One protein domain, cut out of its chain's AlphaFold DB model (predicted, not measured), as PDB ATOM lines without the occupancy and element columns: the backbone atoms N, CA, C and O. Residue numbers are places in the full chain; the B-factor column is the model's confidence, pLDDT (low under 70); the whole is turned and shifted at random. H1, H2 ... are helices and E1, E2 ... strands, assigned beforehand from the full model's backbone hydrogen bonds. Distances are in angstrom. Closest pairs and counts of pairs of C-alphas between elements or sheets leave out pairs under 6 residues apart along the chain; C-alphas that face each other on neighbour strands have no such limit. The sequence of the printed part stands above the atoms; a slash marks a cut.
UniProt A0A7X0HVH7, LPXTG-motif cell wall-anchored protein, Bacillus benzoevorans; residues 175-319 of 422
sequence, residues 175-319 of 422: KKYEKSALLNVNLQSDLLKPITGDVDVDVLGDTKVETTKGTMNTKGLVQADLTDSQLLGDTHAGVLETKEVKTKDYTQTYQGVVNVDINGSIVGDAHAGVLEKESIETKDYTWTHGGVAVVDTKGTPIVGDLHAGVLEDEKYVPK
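This is residues 175 to 319 of the 422 residues of the protein "LPXTG-motif cell wall-anchored protein" of Bacillus benzoevorans (UniProt A0A7X0HVH7). The model is one antiparallel sheet folded along a crease like a tent, a V in cross-section: E3 to E8 lie side by side and each bends sharply, the bends making a row along the ridge. E1, the later parts of E3, E5 and E7, the earlier parts of E4, E6 and E8, and E10 make one slope; E2, the remaining parts of E3 to E8, and E9 make the other, with the little helix H1 at its rim. The printed part has 145 residues, with ten named strands and one named helix in the order E1 E2 H1 E3 E4 E5 E6 E7 E8 E9 E10, and the class is mostly strand. It is compact, with a radius of gyration of the C-alphas of 16.3 A and spans of 52 by 41 by 26 A.

E1, residues 175 to 180, begins at C-alpha 175 (72.762, 49.415, 113.181). E2 is residues 183 to 187 and H1 residues 193 to 196. E3, residues 198 to 211, measures 23.8 A and bends by 112 degrees at Val 203, whose C-alpha is at (55.756, 32.861, 105.708). E4, residues 214 to 227, measures 22.8 A and bends by 117 degrees at 221; E5, residues 234 to 247, 24.1 A, by 114 degrees at 239; E6, residues 250 to 265, 29.1 A, by 110 degrees at 257. E7, residues 268 to 282, measures 30.1 A and bends by 103 degrees at 274; E8, residues 285 to 300, 31.6 A, by 102 degrees at 292. E9 is residues 304 to 310, and E10, residues 313 to 318, ends at C-alpha 318 (57.439, 44.188, 141.978).

The sheet is branched and twisted. E1 and E2 lie on one side of E3, E4 on the other; N 178 and O 208 are 2.8 A apart, as are N 185 and O 201. E3 to E9 form a meander, each strand the antiparallel neighbour of the one before and each such pair a hairpin. In E3 and E4, N 207 and O 218 are 2.8 A apart; in E5 and E6, N 243 and O 254, 2.8 A. E9 runs on into E10 across a break of 2 residues, at 95 degrees; both are beside E8, with N 295 and O 308 at 2.8 A, and N 288 and O 315 at 2.8 A. H1 only grazes the sheet; its closest C-alphas to E4 are those of Thr 196 and Leu 226, 6.3 A apart. H1 is too short for an O i to N i+4 pair, and its one O i to N i+3 pair is not within hydrogen-bond range.

The C-alphas farthest apart are those of Leu 191 and Lys 319, 51.9 A. The printed part has no cut; the link from E4 to E5 is short, the others tight. Mean pLDDT of the printed part is 94.5, and no printed residue is under 70.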
ATOM      1  N   LYS A 175      71.384  49.910 113.335       92.25
ATOM      2  CA  LYS A 175      72.762  49.415 113.181       92.25
ATOM      3  C   LYS A 175      72.805  48.153 112.341       92.25
ATOM      4  O   LYS A 175      73.755  47.948 111.590       92.25
ATOM      5  N   LYS A 176      71.805  47.294 112.528       93.00
ATOM      6  CA  LYS A 176      71.707  45.994 111.883       93.00
ATOM      7  C   LYS A 176      70.246  45.675 111.621       93.00
ATOM      8  O   LYS A 176      69.407  45.883 112.492       93.00
ATOM      9  N   TYR A 177      69.977  45.163 110.433       92.81
ATOM     10  CA  TYR A 177      68.676  44.657 110.036       92.81
ATOM     11  C   TYR A 177      68.901  43.302 109.373       92.81
ATOM     12  O   TYR A 177      69.680  43.200 108.425       92.81
ATOM     13  N   GLU A 178      68.273  42.265 109.908       94.62
ATOM     14  CA  GLU A 178      68.286  40.912 109.362       94.62
ATOM     15  C   GLU A 178      66.833  40.490 109.167       94.62
ATOM     16  O   GLU A 178      66.050  40.553 110.106       94.62
ATOM     17  N   LYS A 179      66.470  40.076 107.954       94.75
ATOM     18  CA  LYS A 179      65.156  39.509 107.644       94.75
ATOM     19  C   LYS A 179      65.371  38.206 106.892       94.75
ATOM     20  O   LYS A 179      66.198  38.140 105.980       94.75
ATOM     21  N   SER A 180      64.644  37.172 107.285       96.75
ATOM     22  CA  SER A 180      64.595  35.891 106.590       96.75
ATOM     23  C   SER A 180      63.169  35.363 106.594       96.75
ATOM     24  O   SER A 180      62.489  35.461 107.605       96.75
ATOM     25  N   ALA A 181      62.729  34.803 105.474       97.50
ATOM     26  CA  ALA A 181      61.432  34.152 105.342       97.50
ATOM     27  C   ALA A 181      61.553  33.001 104.338       97.50
ATOM     28  O   ALA A 181      62.423  33.030 103.461       97.50
ATOM     29  N   LEU A 182      60.684  31.991 104.448       97.75
ATOM     30  CA  LEU A 182      60.575  30.951 103.419       97.75
ATOM     31  C   LEU A 182      59.944  31.522 102.144       97.75
ATOM     32  O   LEU A 182      60.384  31.225 101.035       97.75
ATOM     33  N   LEU A 183      58.909  32.337 102.327       97.44
ATOM     34  CA  LEU A 183      58.247  33.101 101.282       97.44
ATOM     35  C   LEU A 183      58.096  34.532 101.785       97.44
ATOM     36  O   LEU A 183      57.592  34.730 102.884       97.44
ATOM     37  N   ASN A 184      58.507  35.494 100.968       96.94
ATOM     38  CA  ASN A 184      58.237  36.911 101.166       96.94
ATOM     39  C   ASN A 184      57.501  37.424  99.923       96.94
ATOM     40  O   ASN A 184      57.972  37.232  98.798       96.94
ATOM     41  N   VAL A 185      56.337  38.031 100.124       96.88
ATOM     42  CA  VAL A 185      55.554  38.700  99.086       96.88
ATOM     43  C   VAL A 185      55.459  40.162  99.469       96.88
ATOM     44  O   VAL A 185      54.885  40.490 100.496       96.88
ATOM     45  N   ASN A 186      55.996  41.036  98.629       95.94
ATOM     46  CA  ASN A 186      55.958  42.470  98.852       95.94
ATOM     47  C   ASN A 186      55.277  43.144  97.652       95.94
ATOM     48  O   ASN A 186      55.706  42.976  96.506       95.94
ATOM     49  N   LEU A 187      54.173  43.845  97.906       95.00
ATOM     50  CA  LEU A 187      53.367  44.542  96.912       95.00
ATOM     51  C   LEU A 187      53.367  46.036  97.231       95.00
ATOM     52  O   LEU A 187      52.622  46.502  98.091       95.00
ATOM     53  N   GLN A 188      54.171  46.783  96.481       94.81
ATOM     54  CA  GLN A 188      54.196  48.243  96.517       94.81
ATOM     55  C   GLN A 188      53.450  48.761  95.295       94.81
ATOM     56  O   GLN A 188      53.814  48.459  94.154       94.81
ATOM     57  N   SER A 189      52.367  49.502  95.511       93.69
ATOM     58  CA  SER A 189      51.565  50.034  94.413       93.69
ATOM     59  C   SER A 189      50.966  51.377  94.773       93.69
ATOM     60  O   SER A 189      50.088  51.455  95.624       93.69
ATOM     61  N   ASP A 190      51.331  52.414  94.022       94.88
ATOM     62  CA  ASP A 190      50.736  53.749  94.162       94.88
ATOM     63  C   ASP A 190      49.211  53.744  93.957       94.88
ATOM     64  O   ASP A 190      48.504  54.585  94.509       94.88
ATOM     65  N   LEU A 191      48.690  52.788  93.175       93.69
ATOM     66  CA  LEU A 191      47.254  52.648  92.934       93.69
ATOM     67  C   LEU A 191      46.522  52.051  94.142       93.69
ATOM     68  O   LEU A 191      45.375  52.414  94.397       93.69
ATOM     69  N   LEU A 192      47.166  51.126  94.859       91.25
ATOM     70  CA  LEU A 192      46.576  50.450  96.015       91.25
ATOM     71  C   LEU A 192      46.907  51.148  97.336       91.25
ATOM     72  O   LEU A 192      46.156  50.983  98.292       91.25
ATOM     73  N   LYS A 193      47.947  51.989  97.374       90.88
ATOM     74  CA  LYS A 193      48.410  52.694  98.573       90.88
ATOM     75  C   LYS A 193      47.298  53.432  99.338       90.88
ATOM     76  O   LYS A 193      47.236  53.283 100.553       90.88
ATOM     77  N   PRO A 194      46.331  54.124  98.694       93.31
ATOM     78  CA  PRO A 194      45.225  54.748  99.429       93.31
ATOM     79  C   PRO A 194      44.292  53.756 100.148       93.31
ATOM     80  O   PRO A 194      43.638  54.132 101.116       93.31
ATOM     81  N   ILE A 195      44.192  52.513  99.665       91.25
ATOM     82  CA  ILE A 195      43.243  51.507 100.166       91.25
ATOM     83  C   ILE A 195      43.942  50.503 101.083       91.25
ATOM     84  O   ILE A 195      43.479  50.258 102.191       91.25
ATOM     85  N   THR A 196      45.023  49.890 100.610       91.06
ATOM     86  CA  THR A 196      45.742  48.817 101.309       91.06
ATOM     87  C   THR A 196      47.127  49.237 101.767       91.06
ATOM     88  O   THR A 196      47.775  48.457 102.444       91.06
ATOM     89  N   GLY A 197      47.609  50.424 101.400       94.19
ATOM     90  CA  GLY A 197      49.013  50.747 101.625       94.19
ATOM     91  C   GLY A 197      49.944  49.848 100.806       94.19
ATOM     92  O   GLY A 197      49.537  49.237  99.809       94.19
ATOM     93  N   ASP A 198      51.190  49.780 101.252       94.62
ATOM     94  CA  ASP A 198      52.164  48.779 100.835       94.62
ATOM     95  C   ASP A 198      51.925  47.493 101.638       94.62
ATOM     96  O   ASP A 198      51.724  47.554 102.848       94.62
ATOM     97  N   VAL A 199      51.918  46.338 100.968       95.94
ATOM     98  CA  VAL A 199      51.616  45.042 101.596       95.94
ATOM     99  C   VAL A 199      52.877  44.186 101.642       95.94
ATOM    100  O   VAL A 199      53.457  43.905 100.594       95.94
ATOM    101  N   ASP A 200      53.279  43.727 102.823       96.25
ATOM    102  CA  ASP A 200      54.344  42.735 103.017       96.25
ATOM    103  C   ASP A 200      53.744  41.488 103.674       96.25
ATOM    104  O   ASP A 200      52.981  41.589 104.626       96.25
ATOM    105  N   VAL A 201      54.027  40.305 103.135       97.25
ATOM    106  CA  VAL A 201      53.600  39.027 103.705       97.25
ATOM    107  C   VAL A 201      54.791  38.090 103.774       97.25
ATOM    108  O   VAL A 201      55.362  37.713 102.748       97.25
ATOM    109  N   ASP A 202      55.102  37.639 104.981       97.38
ATOM    110  CA  ASP A 202      56.128  36.650 105.268       97.38
ATOM    111  C   ASP A 202      55.508  35.325 105.714       97.38
ATOM    112  O   ASP A 202      54.624  35.286 106.568       97.38
ATOM    113  N   VAL A 203      56.027  34.212 105.196       97.88
ATOM    114  CA  VAL A 203      55.756  32.861 105.708       97.88
ATOM    115  C   VAL A 203      57.027  32.311 106.332       97.88
ATOM    116  O   VAL A 203      58.076  32.274 105.685       97.88
ATOM    117  N   LEU A 204      56.920  31.851 107.580       97.38
ATOM    118  CA  LEU A 204      58.055  31.506 108.439       97.38
ATOM    119  C   LEU A 204      59.061  32.665 108.510       97.38
ATOM    120  O   LEU A 204      60.261  32.472 108.312       97.38
ATOM    121  N   GLY A 205      58.536  33.871 108.724       95.69
ATOM    122  CA  GLY A 205      59.320  35.095 108.825       95.69
ATOM    123  C   GLY A 205      60.067  35.185 110.154       95.69
ATOM    124  O   GLY A 205      59.540  34.810 111.201       95.69
ATOM    125  N   ASP A 206      61.285  35.710 110.102       97.25
ATOM    126  CA  ASP A 206      62.154  36.037 111.229       97.25
ATOM    127  C   ASP A 206      62.863  37.356 110.901       97.25
ATOM    128  O   ASP A 206      63.663  37.429 109.960       97.25
ATOM    129  N   THR A 207      62.526  38.405 111.647       94.25
ATOM    130  CA  THR A 207      63.047  39.759 111.478       94.25
ATOM    131  C   THR A 207      63.735  40.194 112.760       94.25
ATOM    132  O   THR A 207      63.126  40.253 113.824       94.25
ATOM    133  N   LYS A 208      65.002  40.580 112.653       95.00
ATOM    134  CA  LYS A 208      65.807  41.104 113.748       95.00
ATOM    135  C   LYS A 208      66.315  42.500 113.415       95.00
ATOM    136  O   LYS A 208      67.022  42.705 112.428       95.00
ATOM    137  N   VAL A 209      66.030  43.453 114.293       92.31
ATOM    138  CA  VAL A 209      66.490  44.839 114.172       92.31
ATOM    139  C   VAL A 209      67.337  45.186 115.386       92.31
ATOM    140  O   VAL A 209      66.886  45.084 116.520       92.31
ATOM    141  N   GLU A 210      68.575  45.620 115.174       92.00
ATOM    142  CA  GLU A 210      69.437  46.136 116.236       92.00
ATOM    143  C   GLU A 210      69.625  47.639 116.049       92.00
ATOM    144  O   GLU A 210      70.033  48.113 114.986       92.00
ATOM    145  N   THR A 211      69.372  48.402 117.104       91.31
ATOM    146  CA  THR A 211      69.522  49.858 117.117       91.31
ATOM    147  C   THR A 211      70.546  50.291 118.162       91.31
ATOM    148  O   THR A 211      71.220  49.495 118.822       91.31
ATOM    149  N   THR A 212      70.711  51.598 118.329       88.88
ATOM    150  CA  THR A 212      71.486  52.162 119.439       88.88
ATOM    151  C   THR A 212      70.840  51.940 120.806       88.88
ATOM    152  O   THR A 212      71.567  51.949 121.804       88.88
ATOM    153  N   LYS A 213      69.518  51.732 120.864       88.06
ATOM    154  CA  LYS A 213      68.749  51.658 122.116       88.06
ATOM    155  C   LYS A 213      68.361  50.244 122.531       88.06
ATOM    156  O   LYS A 213      68.127  50.014 123.716       88.06
ATOM    157  N   GLY A 214      68.345  49.305 121.592       90.56
ATOM    158  CA  GLY A 214      67.923  47.943 121.872       90.56
ATOM    159  C   GLY A 214      67.883  47.049 120.644       90.56
ATOM    160  O   GLY A 214      68.340  47.434 119.566       90.56
ATOM    161  N   THR A 215      67.310  45.867 120.818       92.81
ATOM    162  CA  THR A 215      67.069  44.891 119.756       92.81
ATOM    163  C   THR A 215      65.593  44.521 119.702       92.81
ATOM    164  O   THR A 215      64.998  44.288 120.751       92.81
ATOM    165  N   MET A 216      65.030  44.434 118.502       93.50
ATOM    166  CA  MET A 216      63.731  43.832 118.214       93.50
ATOM    167  C   MET A 216      63.952  42.507 117.501       93.50
ATOM    168  O   MET A 216      64.850  42.401 116.664       93.50
ATOM    169  N   ASN A 217      63.135  41.519 117.818       95.75
ATOM    170  CA  ASN A 217      63.105  40.241 117.139       95.75
ATOM    171  C   ASN A 217      61.649  39.806 116.982       95.75
ATOM    172  O   ASN A 217      60.975  39.627 117.991       95.75
ATOM    173  N   THR A 218      61.184  39.633 115.753       95.50
ATOM    174  CA  THR A 218      59.817  39.207 115.448       95.50
ATOM    175  C   THR A 218      59.868  37.943 114.612       95.50
ATOM    176  O   THR A 218      60.602  37.876 113.627       95.50
ATOM    177  N   LYS A 219      59.108  36.927 115.014       97.56
ATOM    178  CA  LYS A 219      59.014  35.644 114.319       97.56
ATOM    179  C   LYS A 219      57.568  35.219 114.207       97.56
ATOM    180  O   LYS A 219      56.803  35.459 115.132       97.56
ATOM    181  N   GLY A 220      57.212  34.514 113.143       97.31
ATOM    182  CA  GLY A 220      55.853  34.002 112.986       97.31
ATOM    183  C   GLY A 220      55.716  32.996 111.856       97.31
ATOM    184  O   GLY A 220      56.530  32.966 110.931       97.31
ATOM    185  N   LEU A 221      54.668  32.169 111.919       97.75
ATOM    186  CA  LEU A 221      54.318  31.256 110.829       97.75
ATOM    187  C   LEU A 221      53.847  32.034 109.602       97.75
ATOM    188  O   LEU A 221      54.272  31.727 108.492       97.75
ATOM    189  N   VAL A 222      52.987  33.027 109.814       98.00
ATOM    190  CA  VAL A 222      52.586  34.010 108.807       98.00
ATOM    191  C   VAL A 222      52.595  35.374 109.478       98.00
ATOM    192  O   VAL A 222      52.076  35.499 110.582       98.00
ATOM    193  N   GLN A 223      53.190  36.363 108.829       96.44
ATOM    194  CA  GLN A 223      53.140  37.768 109.228       96.44
ATOM    195  C   GLN A 223      52.698  38.566 108.007       96.44
ATOM    196  O   GLN A 223      53.176  38.299 106.907       96.44
ATOM    197  N   ALA A 224      51.759  39.482 108.182       96.75
ATOM    198  CA  ALA A 224      51.262  40.342 107.128       96.75
ATOM    199  C   ALA A 224      51.187  41.778 107.639       96.75
ATOM    200  O   ALA A 224      50.508  42.048 108.624       96.75
ATOM    201  N   ASP A 225      51.857  42.675 106.935       95.75
ATOM    202  CA  ASP A 225      51.908  44.098 107.217       95.75
ATOM    203  C   ASP A 225      51.233  44.866 106.083       95.75
ATOM    204  O   ASP A 225      51.482  44.609 104.903       95.75
ATOM    205  N   LEU A 226      50.392  45.829 106.444       95.00
ATOM    206  CA  LEU A 226      49.919  46.895 105.574       95.00
ATOM    207  C   LEU A 226      50.456  48.206 106.142       95.00
ATOM    208  O   LEU A 226      50.124  48.547 107.272       95.00
ATOM    209  N   THR A 227      51.266  48.939 105.383       94.38
ATOM    210  CA  THR A 227      51.839  50.221 105.828       94.38
ATOM    211  C   THR A 227      51.440  51.364 104.905       94.38
ATOM    212  O   THR A 227      51.320  51.175 103.697       94.38
ATOM    213  N   ASP A 228      51.288  52.571 105.443       93.94
ATOM    214  CA  ASP A 228      50.861  53.781 104.729       93.94
ATOM    215  C   ASP A 228      49.445  53.688 104.115       93.94
ATOM    216  O   ASP A 228      49.138  54.375 103.130       93.94
ATOM    217  N   SER A 229      48.559  52.846 104.661       94.19
ATOM    218  CA  SER A 229      47.168  52.788 104.199       94.19
ATOM    219  C   SER A 229      46.357  53.958 104.753       94.19
ATOM    220  O   SER A 229      46.211  54.116 105.961       94.19
ATOM    221  N   GLN A 230      45.748  54.754 103.871       93.38
ATOM    222  CA  GLN A 230      44.895  55.872 104.298       93.38
ATOM    223  C   GLN A 230      43.523  55.417 104.805       93.38
ATOM    224  O   GLN A 230      42.906  56.108 105.612       93.38
ATOM    225  N   LEU A 231      43.016  54.293 104.288       92.81
ATOM    226  CA  LEU A 231      41.692  53.791 104.646       92.81
ATOM    227  C   LEU A 231      41.749  52.848 105.844       92.81
ATOM    228  O   LEU A 231      40.944  52.977 106.763       92.81
ATOM    229  N   LEU A 232      42.668  51.884 105.799       93.12
ATOM    230  CA  LEU A 232      42.754  50.829 106.806       93.12
ATOM    231  C   LEU A 232      43.685  51.196 107.959       93.12
ATOM    232  O   LEU A 232      43.537  50.603 109.021       93.12
ATOM    233  N   GLY A 233      44.550  52.200 107.792       94.50
ATOM    234  CA  GLY A 233      45.644  52.456 108.722       94.50
ATOM    235  C   GLY A 233      46.760  51.426 108.570       94.50
ATOM    236  O   GLY A 233      46.669  50.488 107.770       94.50
ATOM    237  N   ASP A 234      47.813  51.596 109.356       95.25
ATOM    238  CA  ASP A 234      48.873  50.604 109.440       95.25
ATOM    239  C   ASP A 234      48.315  49.371 110.152       95.25
ATOM    240  O   ASP A 234      47.764  49.472 111.246       95.25
ATOM    241  N   THR A 235      48.379  48.214 109.502       95.38
ATOM    242  CA  THR A 235      47.815  46.968 110.025       95.38
ATOM    243  C   THR A 235      48.895  45.907 110.077       95.38
ATOM    244  O   THR A 235      49.521  45.626 109.060       95.38
ATOM    245  N   HIS A 236      49.062  45.275 111.229       96.12
ATOM    246  CA  HIS A 236      49.905  44.103 111.403       96.12
ATOM    247  C   HIS A 236      49.024  42.903 111.741       96.12
ATOM    248  O   HIS A 236      48.121  43.001 112.567       96.12
ATOM    249  N   ALA A 237      49.268  41.759 111.113       96.12
ATOM    250  CA  ALA A 237      48.596  40.512 111.439       96.12
ATOM    251  C   ALA A 237      49.591  39.352 111.495       96.12
ATOM    252  O   ALA A 237      50.280  39.058 110.517       96.12
ATOM    253  N   GLY A 238      49.617  38.649 112.622       96.81
ATOM    254  CA  GLY A 238      50.532  37.549 112.898       96.81
ATOM    255  C   GLY A 238      49.804  36.243 113.216       96.81
ATOM    256  O   GLY A 238      48.771  36.229 113.882       96.81
ATOM    257  N   VAL A 239      50.355  35.114 112.762       98.00
ATOM    258  CA  VAL A 239      49.954  33.758 113.172       98.00
ATOM    259  C   VAL A 239      51.140  33.046 113.800       98.00
ATOM    260  O   VAL A 239      52.200  32.938 113.177       98.00
ATOM    261  N   LEU A 240      50.937  32.500 115.003       97.62
ATOM    262  CA  LEU A 240      52.001  31.952 115.854       97.62
ATOM    263  C   LEU A 240      53.162  32.941 115.975       97.62
ATOM    264  O   LEU A 240      54.323  32.590 115.754       97.62
ATOM    265  N   GLU A 241      52.817  34.192 116.249       96.19
ATOM    266  CA  GLU A 241      53.764  35.287 116.295       96.19
ATOM    267  C   GLU A 241      54.452  35.340 117.661       96.19
ATOM    268  O   GLU A 241      53.876  35.014 118.702       96.19
ATOM    269  N   THR A 242      55.717  35.737 117.669       96.94
ATOM    270  CA  THR A 242      56.473  36.077 118.867       96.94
ATOM    271  C   THR A 242      57.320  37.305 118.577       96.94
ATOM    272  O   THR A 242      58.173  37.274 117.689       96.94
ATOM    273  N   LYS A 243      57.123  38.361 119.362       95.44
ATOM    274  CA  LYS A 243      57.851  39.628 119.289       95.44
ATOM    275  C   LYS A 243      58.610  39.832 120.593       95.44
ATOM    276  O   LYS A 243      58.044  39.773 121.678       95.44
ATOM    277  N   GLU A 244      59.912  40.054 120.503       95.69
ATOM    278  CA  GLU A 244      60.783  40.331 121.638       95.69
ATOM    279  C   GLU A 244      61.487  41.670 121.427       95.69
ATOM    280  O   GLU A 244      62.183  41.877 120.432       95.69
ATOM    281  N   VAL A 245      61.351  42.569 122.394       92.62
ATOM    282  CA  VAL A 245      62.038  43.858 122.425       92.62
ATOM    283  C   VAL A 245      62.919  43.901 123.660       92.62
ATOM    284  O   VAL A 245      62.449  43.752 124.781       92.62
ATOM    285  N   LYS A 246      64.214  44.137 123.466       93.25
ATOM    286  CA  LYS A 246      65.199  44.268 124.544       93.25
ATOM    287  C   LYS A 246      65.841  45.634 124.486       93.25
ATOM    288  O   LYS A 246      66.557  45.945 123.537       93.25
ATOM    289  N   THR A 247      65.636  46.430 125.522       92.56
ATOM    290  CA  THR A 247      66.334  47.698 125.736       92.56
ATOM    291  C   THR A 247      67.256  47.584 126.953       92.56
ATOM    292  O   THR A 247      67.422  46.515 127.539       92.56
ATOM    293  N   LYS A 248      67.897  48.687 127.348       91.94
ATOM    294  CA  LYS A 248      68.683  48.734 128.595       91.94
ATOM    295  C   LYS A 248      67.816  48.691 129.856       91.94
ATOM    296  O   LYS A 248      68.336  48.399 130.940       91.94
ATOM    297  N   ASP A 249      66.538  49.023 129.714       91.56
ATOM    298  CA  ASP A 249      65.640  49.285 130.834       91.56
ATOM    299  C   ASP A 249      64.585  48.194 130.991       91.56
ATOM    300  O   ASP A 249      64.177  47.901 132.117       91.56
ATOM    301  N   TYR A 250      64.202  47.545 129.891       91.56
ATOM    302  CA  TYR A 250      63.210  46.481 129.912       91.56
ATOM    303  C   TYR A 250      63.415  45.440 128.809       91.56
ATOM    304  O   TYR A 250      64.041  45.699 127.779       91.56
ATOM    305  N   THR A 251      62.849  44.257 129.040       93.75
ATOM    306  CA  THR A 251      62.581  43.233 128.029       93.75
ATOM    307  C   THR A 251      61.076  43.050 127.924       93.75
ATOM    308  O   THR A 251      60.426  42.796 128.930       93.75
ATOM    309  N   GLN A 252      60.525  43.190 126.728       94.56
ATOM    310  CA  GLN A 252      59.128  42.912 126.426       94.56
ATOM    311  C   GLN A 252      59.071  41.676 125.532       94.56
ATOM    312  O   GLN A 252      59.830  41.565 124.568       94.56
ATOM    313  N   THR A 253      58.185  40.747 125.856       95.75
ATOM    314  CA  THR A 253      57.890  39.574 125.038       95.75
ATOM    315  C   THR A 253      56.393  39.507 124.822       95.75
ATOM    316  O   THR A 253      55.640  39.430 125.786       95.75
ATOM    317  N   TYR A 254      55.987  39.515 123.563       95.25
ATOM    318  CA  TYR A 254      54.625  39.281 123.122       95.25
ATOM    319  C   TYR A 254      54.584  37.976 122.332       95.25
ATOM    320  O   TYR A 254      55.500  37.682 121.561       95.25
ATOM    321  N   GLN A 255      53.544  37.180 122.537       96.56
ATOM    322  CA  GLN A 255      53.288  35.959 121.783       96.56
ATOM    323  C   GLN A 255      51.785  35.759 121.607       96.56
ATOM    324  O   GLN A 255      51.025  36.014 122.539       96.56
ATOM    325  N   GLY A 256      51.367  35.236 120.458       96.50
ATOM    326  CA  GLY A 256      49.957  34.965 120.172       96.50
ATOM    327  C   GLY A 256      49.778  33.917 119.080       96.50
ATOM    328  O   GLY A 256      50.646  33.733 118.223       96.50
ATOM    329  N   VAL A 257      48.653  33.192 119.102       97.56
ATOM    330  CA  VAL A 257      48.315  32.256 118.013       97.56
ATOM    331  C   VAL A 257      47.790  33.010 116.805       97.56
ATOM    332  O   VAL A 257      48.170  32.684 115.684       97.56
ATOM    333  N   VAL A 258      46.944  34.008 117.038       97.56
ATOM    334  CA  VAL A 258      46.539  35.005 116.048       97.56
ATOM    335  C   VAL A 258      46.629  36.351 116.740       97.56
ATOM    336  O   VAL A 258      46.132  36.467 117.856       97.56
ATOM    337  N   ASN A 259      47.245  37.324 116.091       95.12
ATOM    338  CA  ASN A 259      47.285  38.708 116.534       95.12
ATOM    339  C   ASN A 259      46.946  39.618 115.352       95.12
ATOM    340  O   ASN A 259      47.374  39.337 114.231       95.12
ATOM    341  N   VAL A 260      46.168  40.668 115.590       95.94
ATOM    342  CA  VAL A 260      45.872  41.718 114.618       95.94
ATOM    343  C   VAL A 260      45.914  43.065 115.323       95.94
ATOM    344  O   VAL A 260      45.098  43.326 116.202       95.94
ATOM    345  N   ASP A 261      46.813  43.926 114.873       95.25
ATOM    346  CA  ASP A 261      46.959  45.311 115.296       95.25
ATOM    347  C   ASP A 261      46.579  46.235 114.140       95.25
ATOM    348  O   ASP A 261      46.994  46.021 113.003       95.25
ATOM    349  N   ILE A 262      45.795  47.270 114.421       94.50
ATOM    350  CA  ILE A 262      45.393  48.307 113.475       94.50
ATOM    351  C   ILE A 262      45.645  49.657 114.138       94.50
ATOM    352  O   ILE A 262      45.044  49.964 115.165       94.50
ATOM    353  N   ASN A 263      46.481  50.481 113.514       93.75
ATOM    354  CA  ASN A 263      46.875  51.800 113.995       93.75
ATOM    355  C   ASN A 263      46.563  52.869 112.940       93.75
ATOM    356  O   ASN A 263      46.877  52.719 111.761       93.75
ATOM    357  N   GLY A 264      45.962  53.986 113.351       92.00
ATOM    358  CA  GLY A 264      45.716  55.125 112.460       92.00
ATOM    359  C   GLY A 264      44.647  54.880 111.387       92.00
ATOM    360  O   GLY A 264      44.639  55.560 110.361       92.00
ATOM    361  N   SER A 265      43.742  53.922 111.605       93.12
ATOM    362  CA  SER A 265      42.608  53.680 110.711       93.12
ATOM    363  C   SER A 265      41.556  54.784 110.803       93.12
ATOM    364  O   SER A 265      41.403  55.441 111.835       93.12
ATOM    365  N   ILE A 266      40.719  54.924 109.768       91.62
ATOM    366  CA  ILE A 266      39.546  55.816 109.824       91.62
ATOM    367  C   ILE A 266      38.543  55.400 110.913       91.62
ATOM    368  O   ILE A 266      37.749  56.218 111.379       91.62
ATOM    369  N   VAL A 267      38.568  54.125 111.314       90.88
ATOM    370  CA  VAL A 267      37.711  53.590 112.376       90.88
ATOM    371  C   VAL A 267      38.353  53.645 113.764       90.88
ATOM    372  O   VAL A 267      37.696  53.218 114.703       90.88
ATOM    373  N   GLY A 268      39.558  54.209 113.910       92.75
ATOM    374  CA  GLY A 268      40.340  54.240 115.153       92.75
ATOM    375  C   GLY A 268      41.329  53.078 115.273       92.75
ATOM    376  O   GLY A 268      41.490  52.296 114.335       92.75
ATOM    377  N   ASP A 269      41.995  52.983 116.421       94.38
ATOM    378  CA  ASP A 269      42.982  51.937 116.687       94.38
ATOM    379  C   ASP A 269      42.281  50.696 117.250       94.38
ATOM    380  O   ASP A 269      41.324  50.805 118.028       94.38
ATOM    381  N   ALA A 270      42.749  49.514 116.865       94.88
ATOM    382  CA  ALA A 270      42.205  48.251 117.338       94.88
ATOM    383  C   ALA A 270      43.297  47.192 117.481       94.88
ATOM    384  O   ALA A 270      44.199  47.104 116.658       94.88
ATOM    385  N   HIS A 271      43.161  46.355 118.496       95.56
ATOM    386  CA  HIS A 271      43.981  45.185 118.740       95.56
ATOM    387  C   HIS A 271      43.062  43.993 118.997       95.56
ATOM    388  O   HIS A 271      42.054  44.114 119.697       95.56
ATOM    389  N   ALA A 272      43.372  42.845 118.410       95.38
ATOM    390  CA  ALA A 272      42.652  41.613 118.670       95.38
ATOM    391  C   ALA A 272      43.596  40.415 118.631       95.38
ATOM    392  O   ALA A 272      44.194  40.122 117.594       95.38
ATOM    393  N   GLY A 273      43.643  39.663 119.727       96.44
ATOM    394  CA  GLY A 273      44.500  38.493 119.851       96.44
ATOM    395  C   GLY A 273      43.774  37.247 120.339       96.44
ATOM    396  O   GLY A 273      42.749  37.301 121.021       96.44
ATOM    397  N   VAL A 274      44.309  36.085 119.962       97.69
ATOM    398  CA  VAL A 274      43.870  34.758 120.408       97.69
ATOM    399  C   VAL A 274      45.043  34.025 121.034       97.69
ATOM    400  O   VAL A 274      46.086  33.845 120.397       97.69
ATOM    401  N   LEU A 275      44.825  33.518 122.250       97.00
ATOM    402  CA  LEU A 275      45.850  32.874 123.074       97.00
ATOM    403  C   LEU A 275      47.100  33.748 123.164       97.00
ATOM    404  O   LEU A 275      48.220  33.293 122.911       97.00
ATOM    405  N   GLU A 276      46.875  35.016 123.475       95.75
ATOM    406  CA  GLU A 276      47.932  35.997 123.576       95.75
ATOM    407  C   GLU A 276      48.520  36.054 124.978       95.75
ATOM    408  O   GLU A 276      47.874  35.738 125.984       95.75
ATOM    409  N   LYS A 277      49.787  36.444 125.030       96.06
ATOM    410  CA  LYS A 277      50.498  36.714 126.264       96.06
ATOM    411  C   LYS A 277      51.565  37.765 126.016       96.06
ATOM    412  O   LYS A 277      52.487  37.556 125.229       96.06
ATOM    413  N   GLU A 278      51.488  38.831 126.785       95.00
ATOM    414  CA  GLU A 278      52.490  39.868 126.895       95.00
ATOM    415  C   GLU A 278      53.203  39.775 128.252       95.00
ATOM    416  O   GLU A 278      52.609  39.476 129.289       95.00
ATOM    417  N   SER A 279      54.511  40.010 128.260       95.38
ATOM    418  CA  SER A 279      55.337  40.061 129.459       95.38
ATOM    419  C   SER A 279      56.331  41.203 129.348       95.38
ATOM    420  O   SER A 279      57.195  41.184 128.475       95.38
ATOM    421  N   ILE A 280      56.267  42.153 130.275       94.38
ATOM    422  CA  ILE A 280      57.228  43.243 130.420       94.38
ATOM    423  C   ILE A 280      58.055  42.985 131.673       94.38
ATOM    424  O   ILE A 280      57.545  42.912 132.789       94.38
ATOM    425  N   GLU A 281      59.359  42.867 131.492       94.62
ATOM    426  CA  GLU A 281      60.320  42.669 132.558       94.62
ATOM    427  C   GLU A 281      61.258  43.870 132.646       94.62
ATOM    428  O   GLU A 281      62.068  44.119 131.755       94.62
ATOM    429  N   THR A 282      61.178  44.599 133.754       94.12
ATOM    430  CA  THR A 282      62.096  45.687 134.096       94.12
ATOM    431  C   THR A 282      63.003  45.262 135.255       94.12
ATOM    432  O   THR A 282      62.964  44.120 135.738       94.12
ATOM    433  N   LYS A 283      63.853  46.183 135.717       93.12
ATOM    434  CA  LYS A 283      64.631  46.000 136.953       93.12
ATOM    435  C   LYS A 283      63.738  45.987 138.194       93.12
ATOM    436  O   LYS A 283      64.054  45.277 139.143       93.12
ATOM    437  N   ASP A 284      62.632  46.722 138.148       92.56
ATOM    438  CA  ASP A 284      61.792  47.013 139.309       92.56
ATOM    439  C   ASP A 284      60.516  46.177 139.347       92.56
ATOM    440  O   ASP A 284      59.900  46.051 140.400       92.56
ATOM    441  N   TYR A 285      60.103  45.583 138.227       92.44
ATOM    442  CA  TYR A 285      58.911  44.744 138.183       92.44
ATOM    443  C   TYR A 285      58.900  43.768 137.007       92.44
ATOM    444  O   TYR A 285      59.637  43.901 136.031       92.44
ATOM    445  N   THR A 286      58.012  42.787 137.116       93.81
ATOM    446  CA  THR A 286      57.513  41.982 136.008       93.81
ATOM    447  C   THR A 286      56.011  42.190 135.920       93.81
ATOM    448  O   THR A 286      55.310  42.045 136.918       93.81
ATOM    449  N   TRP A 287      55.524  42.521 134.736       94.94
ATOM    450  CA  TRP A 287      54.107  42.594 134.425       94.94
ATOM    451  C   TRP A 287      53.800  41.584 133.329       94.94
ATOM    452  O   TRP A 287      54.556  41.481 132.369       94.94
ATOM    453  N   THR A 288      52.733  40.814 133.488       94.94
ATOM    454  CA  THR A 288      52.257  39.885 132.465       94.94
ATOM    455  C   THR A 288      50.770  40.068 132.262       94.94
ATOM    456  O   THR A 288      50.034  40.097 133.246       94.94
ATOM    457  N   HIS A 289      50.350  40.113 131.010       94.62
ATOM    458  CA  HIS A 289      48.959  40.143 130.590       94.62
ATOM    459  C   HIS A 289      48.736  39.061 129.539       94.62
ATOM    460  O   HIS A 289      49.666  38.688 128.826       94.62
ATOM    461  N   GLY A 290      47.541  38.502 129.455       94.38
ATOM    462  CA  GLY A 290      47.191  37.576 128.391       94.38
ATOM    463  C   GLY A 290      45.769  37.075 128.525       94.38
ATOM    464  O   GLY A 290      45.137  37.249 129.563       94.38
ATOM    465  N   GLY A 291      45.284  36.407 127.487       96.56
ATOM    466  CA  GLY A 291      43.919  35.903 127.429       96.56
ATOM    467  C   GLY A 291      43.721  34.892 126.306       96.56
ATOM    468  O   GLY A 291      44.568  34.719 125.428       96.56
ATOM    469  N   VAL A 292      42.589  34.184 126.327       96.81
ATOM    470  CA  VAL A 292      42.226  33.267 125.231       96.81
ATOM    471  C   VAL A 292      41.733  34.038 124.017       96.81
ATOM    472  O   VAL A 292      42.036  33.646 122.894       96.81
ATOM    473  N   ALA A 293      40.990  35.115 124.239       97.00
ATOM    474  CA  ALA A 293      40.614  36.078 123.218       97.00
ATOM    475  C   ALA A 293      40.585  37.454 123.875       97.00
ATOM    476  O   ALA A 293      39.935  37.580 124.908       97.00
ATOM    477  N   VAL A 294      41.261  38.439 123.300       93.75
ATOM    478  CA  VAL A 294      41.314  39.817 123.805       93.75
ATOM    479  C   VAL A 294      41.019  40.743 122.638       93.75
ATOM    480  O   VAL A 294      41.462  40.485 121.518       93.75
ATOM    481  N   VAL A 295      40.195  41.759 122.871       95.50
ATOM    482  CA  VAL A 295      39.850  42.781 121.886       95.50
ATOM    483  C   VAL A 295      39.887  44.137 122.562       95.50
ATOM    484  O   VAL A 295      39.064  44.423 123.436       95.50
ATOM    485  N   ASP A 296      40.780  44.978 122.058       94.12
ATOM    486  CA  ASP A 296      40.955  46.352 122.484       94.12
ATOM    487  C   ASP A 296      40.697  47.300 121.334       94.12
ATOM    488  O   ASP A 296      41.079  47.066 120.193       94.12
ATOM    489  N   THR A 297      40.034  48.404 121.631       94.38
ATOM    490  CA  THR A 297      39.840  49.485 120.677       94.38
ATOM    491  C   THR A 297      40.065  50.811 121.371       94.38
ATOM    492  O   THR A 297      39.755  50.964 122.556       94.38
ATOM    493  N   LYS A 298      40.614  51.773 120.635       92.31
ATOM    494  CA  LYS A 298      40.917  53.101 121.150       92.31
ATOM    495  C   LYS A 298      40.626  54.155 120.099       92.31
ATOM    496  O   LYS A 298      41.026  54.040 118.944       92.31
ATOM    497  N   GLY A 299      39.933  55.214 120.504       92.25
ATOM    498  CA  GLY A 299      39.594  56.318 119.613       92.25
ATOM    499  C   GLY A 299      38.668  55.907 118.468       92.25
ATOM    500  O   GLY A 299      38.658  56.572 117.432       92.25
ATOM    501  N   THR A 300      37.892  54.830 118.627       91.50
ATOM    502  CA  THR A 300      36.985  54.386 117.567       91.50
ATOM    503  C   THR A 300      35.661  55.155 117.615       91.50
ATOM    504  O   THR A 300      35.043  55.259 118.677       91.50
ATOM    505  N   PRO A 301      35.153  55.696 116.490       91.00
ATOM    506  CA  PRO A 301      33.913  56.478 116.510       91.00
ATOM    507  C   PRO A 301      32.650  55.672 116.845       91.00
ATOM    508  O   PRO A 301      31.666  56.248 117.303       91.00
ATOM    509  N   ILE A 302      32.646  54.363 116.558       88.00
ATOM    510  CA  ILE A 302      31.451  53.511 116.670       88.00
ATOM    511  C   ILE A 302      31.371  52.842 118.043       88.00
ATOM    512  O   ILE A 302      30.314  52.888 118.670       88.00
ATOM    513  N   VAL A 303      32.461  52.209 118.496       91.25
ATOM    514  CA  VAL A 303      32.478  51.448 119.758       91.25
ATOM    515  C   VAL A 303      33.171  52.194 120.901       91.25
ATOM    516  O   VAL A 303      33.028  51.792 122.052       91.25
ATOM    517  N   GLY A 304      33.830  53.322 120.615       94.12
ATOM    518  CA  GLY A 304      34.571  54.102 121.602       94.12
ATOM    519  C   GLY A 304      35.886  53.431 121.987       94.12
ATOM    520  O   GLY A 304      36.532  52.784 121.161       94.12
ATOM    521  N   ASP A 305      36.269  53.607 123.246       94.00
ATOM    522  CA  ASP A 305      37.342  52.831 123.858       94.00
ATOM    523  C   ASP A 305      36.711  51.571 124.471       94.00
ATOM    524  O   ASP A 305      35.863  51.664 125.364       94.00
ATOM    525  N   LEU A 306      37.102  50.399 123.977       93.62
ATOM    526  CA  LEU A 306      36.602  49.094 124.422       93.62
ATOM    527  C   LEU A 306      37.793  48.232 124.827       93.62
ATOM    528  O   LEU A 306      38.766  48.190 124.091       93.62
ATOM    529  N   HIS A 307      37.683  47.534 125.953       95.44
ATOM    530  CA  HIS A 307      38.591  46.459 126.352       95.44
ATOM    531  C   HIS A 307      37.729  45.280 126.787       95.44
ATOM    532  O   HIS A 307      36.879  45.429 127.676       95.44
ATOM    533  N   ALA A 308      37.878  44.144 126.115       93.75
ATOM    534  CA  ALA A 308      37.115  42.945 126.408       93.75
ATOM    535  C   ALA A 308      37.910  41.685 126.079       93.75
ATOM    536  O   ALA A 308      38.282  41.474 124.925       93.75
ATOM    537  N   GLY A 309      38.017  40.769 127.041       95.50
ATOM    538  CA  GLY A 309      38.572  39.458 126.756       95.50
ATOM    539  C   GLY A 309      38.042  38.311 127.606       95.50
ATOM    540  O   GLY A 309      37.347  38.453 128.613       95.50
ATOM    541  N   VAL A 310      38.329  37.109 127.119       96.69
ATOM    542  CA  VAL A 310      37.910  35.833 127.687       96.69
ATOM    543  C   VAL A 310      39.109  35.181 128.346       96.69
ATOM    544  O   VAL A 310      40.122  34.923 127.694       96.69
ATOM    545  N   LEU A 311      38.944  34.831 129.626       96.00
ATOM    546  CA  LEU A 311      39.997  34.234 130.452       96.00
ATOM    547  C   LEU A 311      41.261  35.103 130.489       96.00
ATOM    548  O   LEU A 311      42.370  34.591 130.359       96.00
ATOM    549  N   GLU A 312      41.059  36.407 130.658       95.50
ATOM    550  CA  GLU A 312      42.144  37.357 130.864       95.50
ATOM    551  C   GLU A 312      42.801  37.133 132.228       95.50
ATOM    552  O   GLU A 312      42.124  36.950 133.244       95.50
ATOM    553  N   ASP A 313      44.128  37.153 132.239       94.44
ATOM    554  CA  ASP A 313      44.947  37.156 133.442       94.44
ATOM    555  C   ASP A 313      45.932  38.317 133.356       94.44
ATOM    556  O   ASP A 313      46.645  38.485 132.365       94.44
ATOM    557  N   GLU A 314      45.979  39.119 134.414       93.88
ATOM    558  CA  GLU A 314      46.929  40.211 134.556       93.88
ATOM    559  C   GLU A 314      47.646  40.064 135.894       93.88
ATOM    560  O   GLU A 314      47.033  39.915 136.956       93.88
ATOM    561  N   LYS A 315      48.976  40.114 135.857       94.38
ATOM    562  CA  LYS A 315      49.811  39.919 137.033       94.38
ATOM    563  C   LYS A 315      50.956  40.910 137.053       94.38
ATOM    564  O   LYS A 315      51.822  40.909 136.185       94.38
ATOM    565  N   TYR A 316      51.011  41.685 138.129       94.75
ATOM    566  CA  TYR A 316      52.113  42.582 138.447       94.75
ATOM    567  C   TYR A 316      52.914  42.038 139.634       94.75
ATOM    568  O   TYR A 316      52.359  41.725 140.688       94.75
ATOM    569  N   VAL A 317      54.231  41.924 139.473       93.00
ATOM    570  CA  VAL A 317      55.163  41.471 140.510       93.00
ATOM    571  C   VAL A 317      56.281  42.503 140.651       93.00
ATOM    572  O   VAL A 317      57.166  42.543 139.794       93.00
ATOM    573  N   PRO A 318      56.303  43.318 141.718       92.31
ATOM    574  CA  PRO A 318      57.439  44.188 141.978       92.31
ATOM    575  C   PRO A 318      58.668  43.340 142.330       92.31
ATOM    576  O   PRO A 318      58.617  42.433 143.165       92.31
ATOM    577  N   LYS A 319      59.796  43.646 141.702       90.62
ATOM    578  CA  LYS A 319      61.111  43.134 142.061       90.62
ATOM    579  C   LYS A 319      61.675  44.087 143.096       90.62
ATOM    580  O   LYS A 319      62.075  45.198 142.778       90.62
TER     581      LYS A 319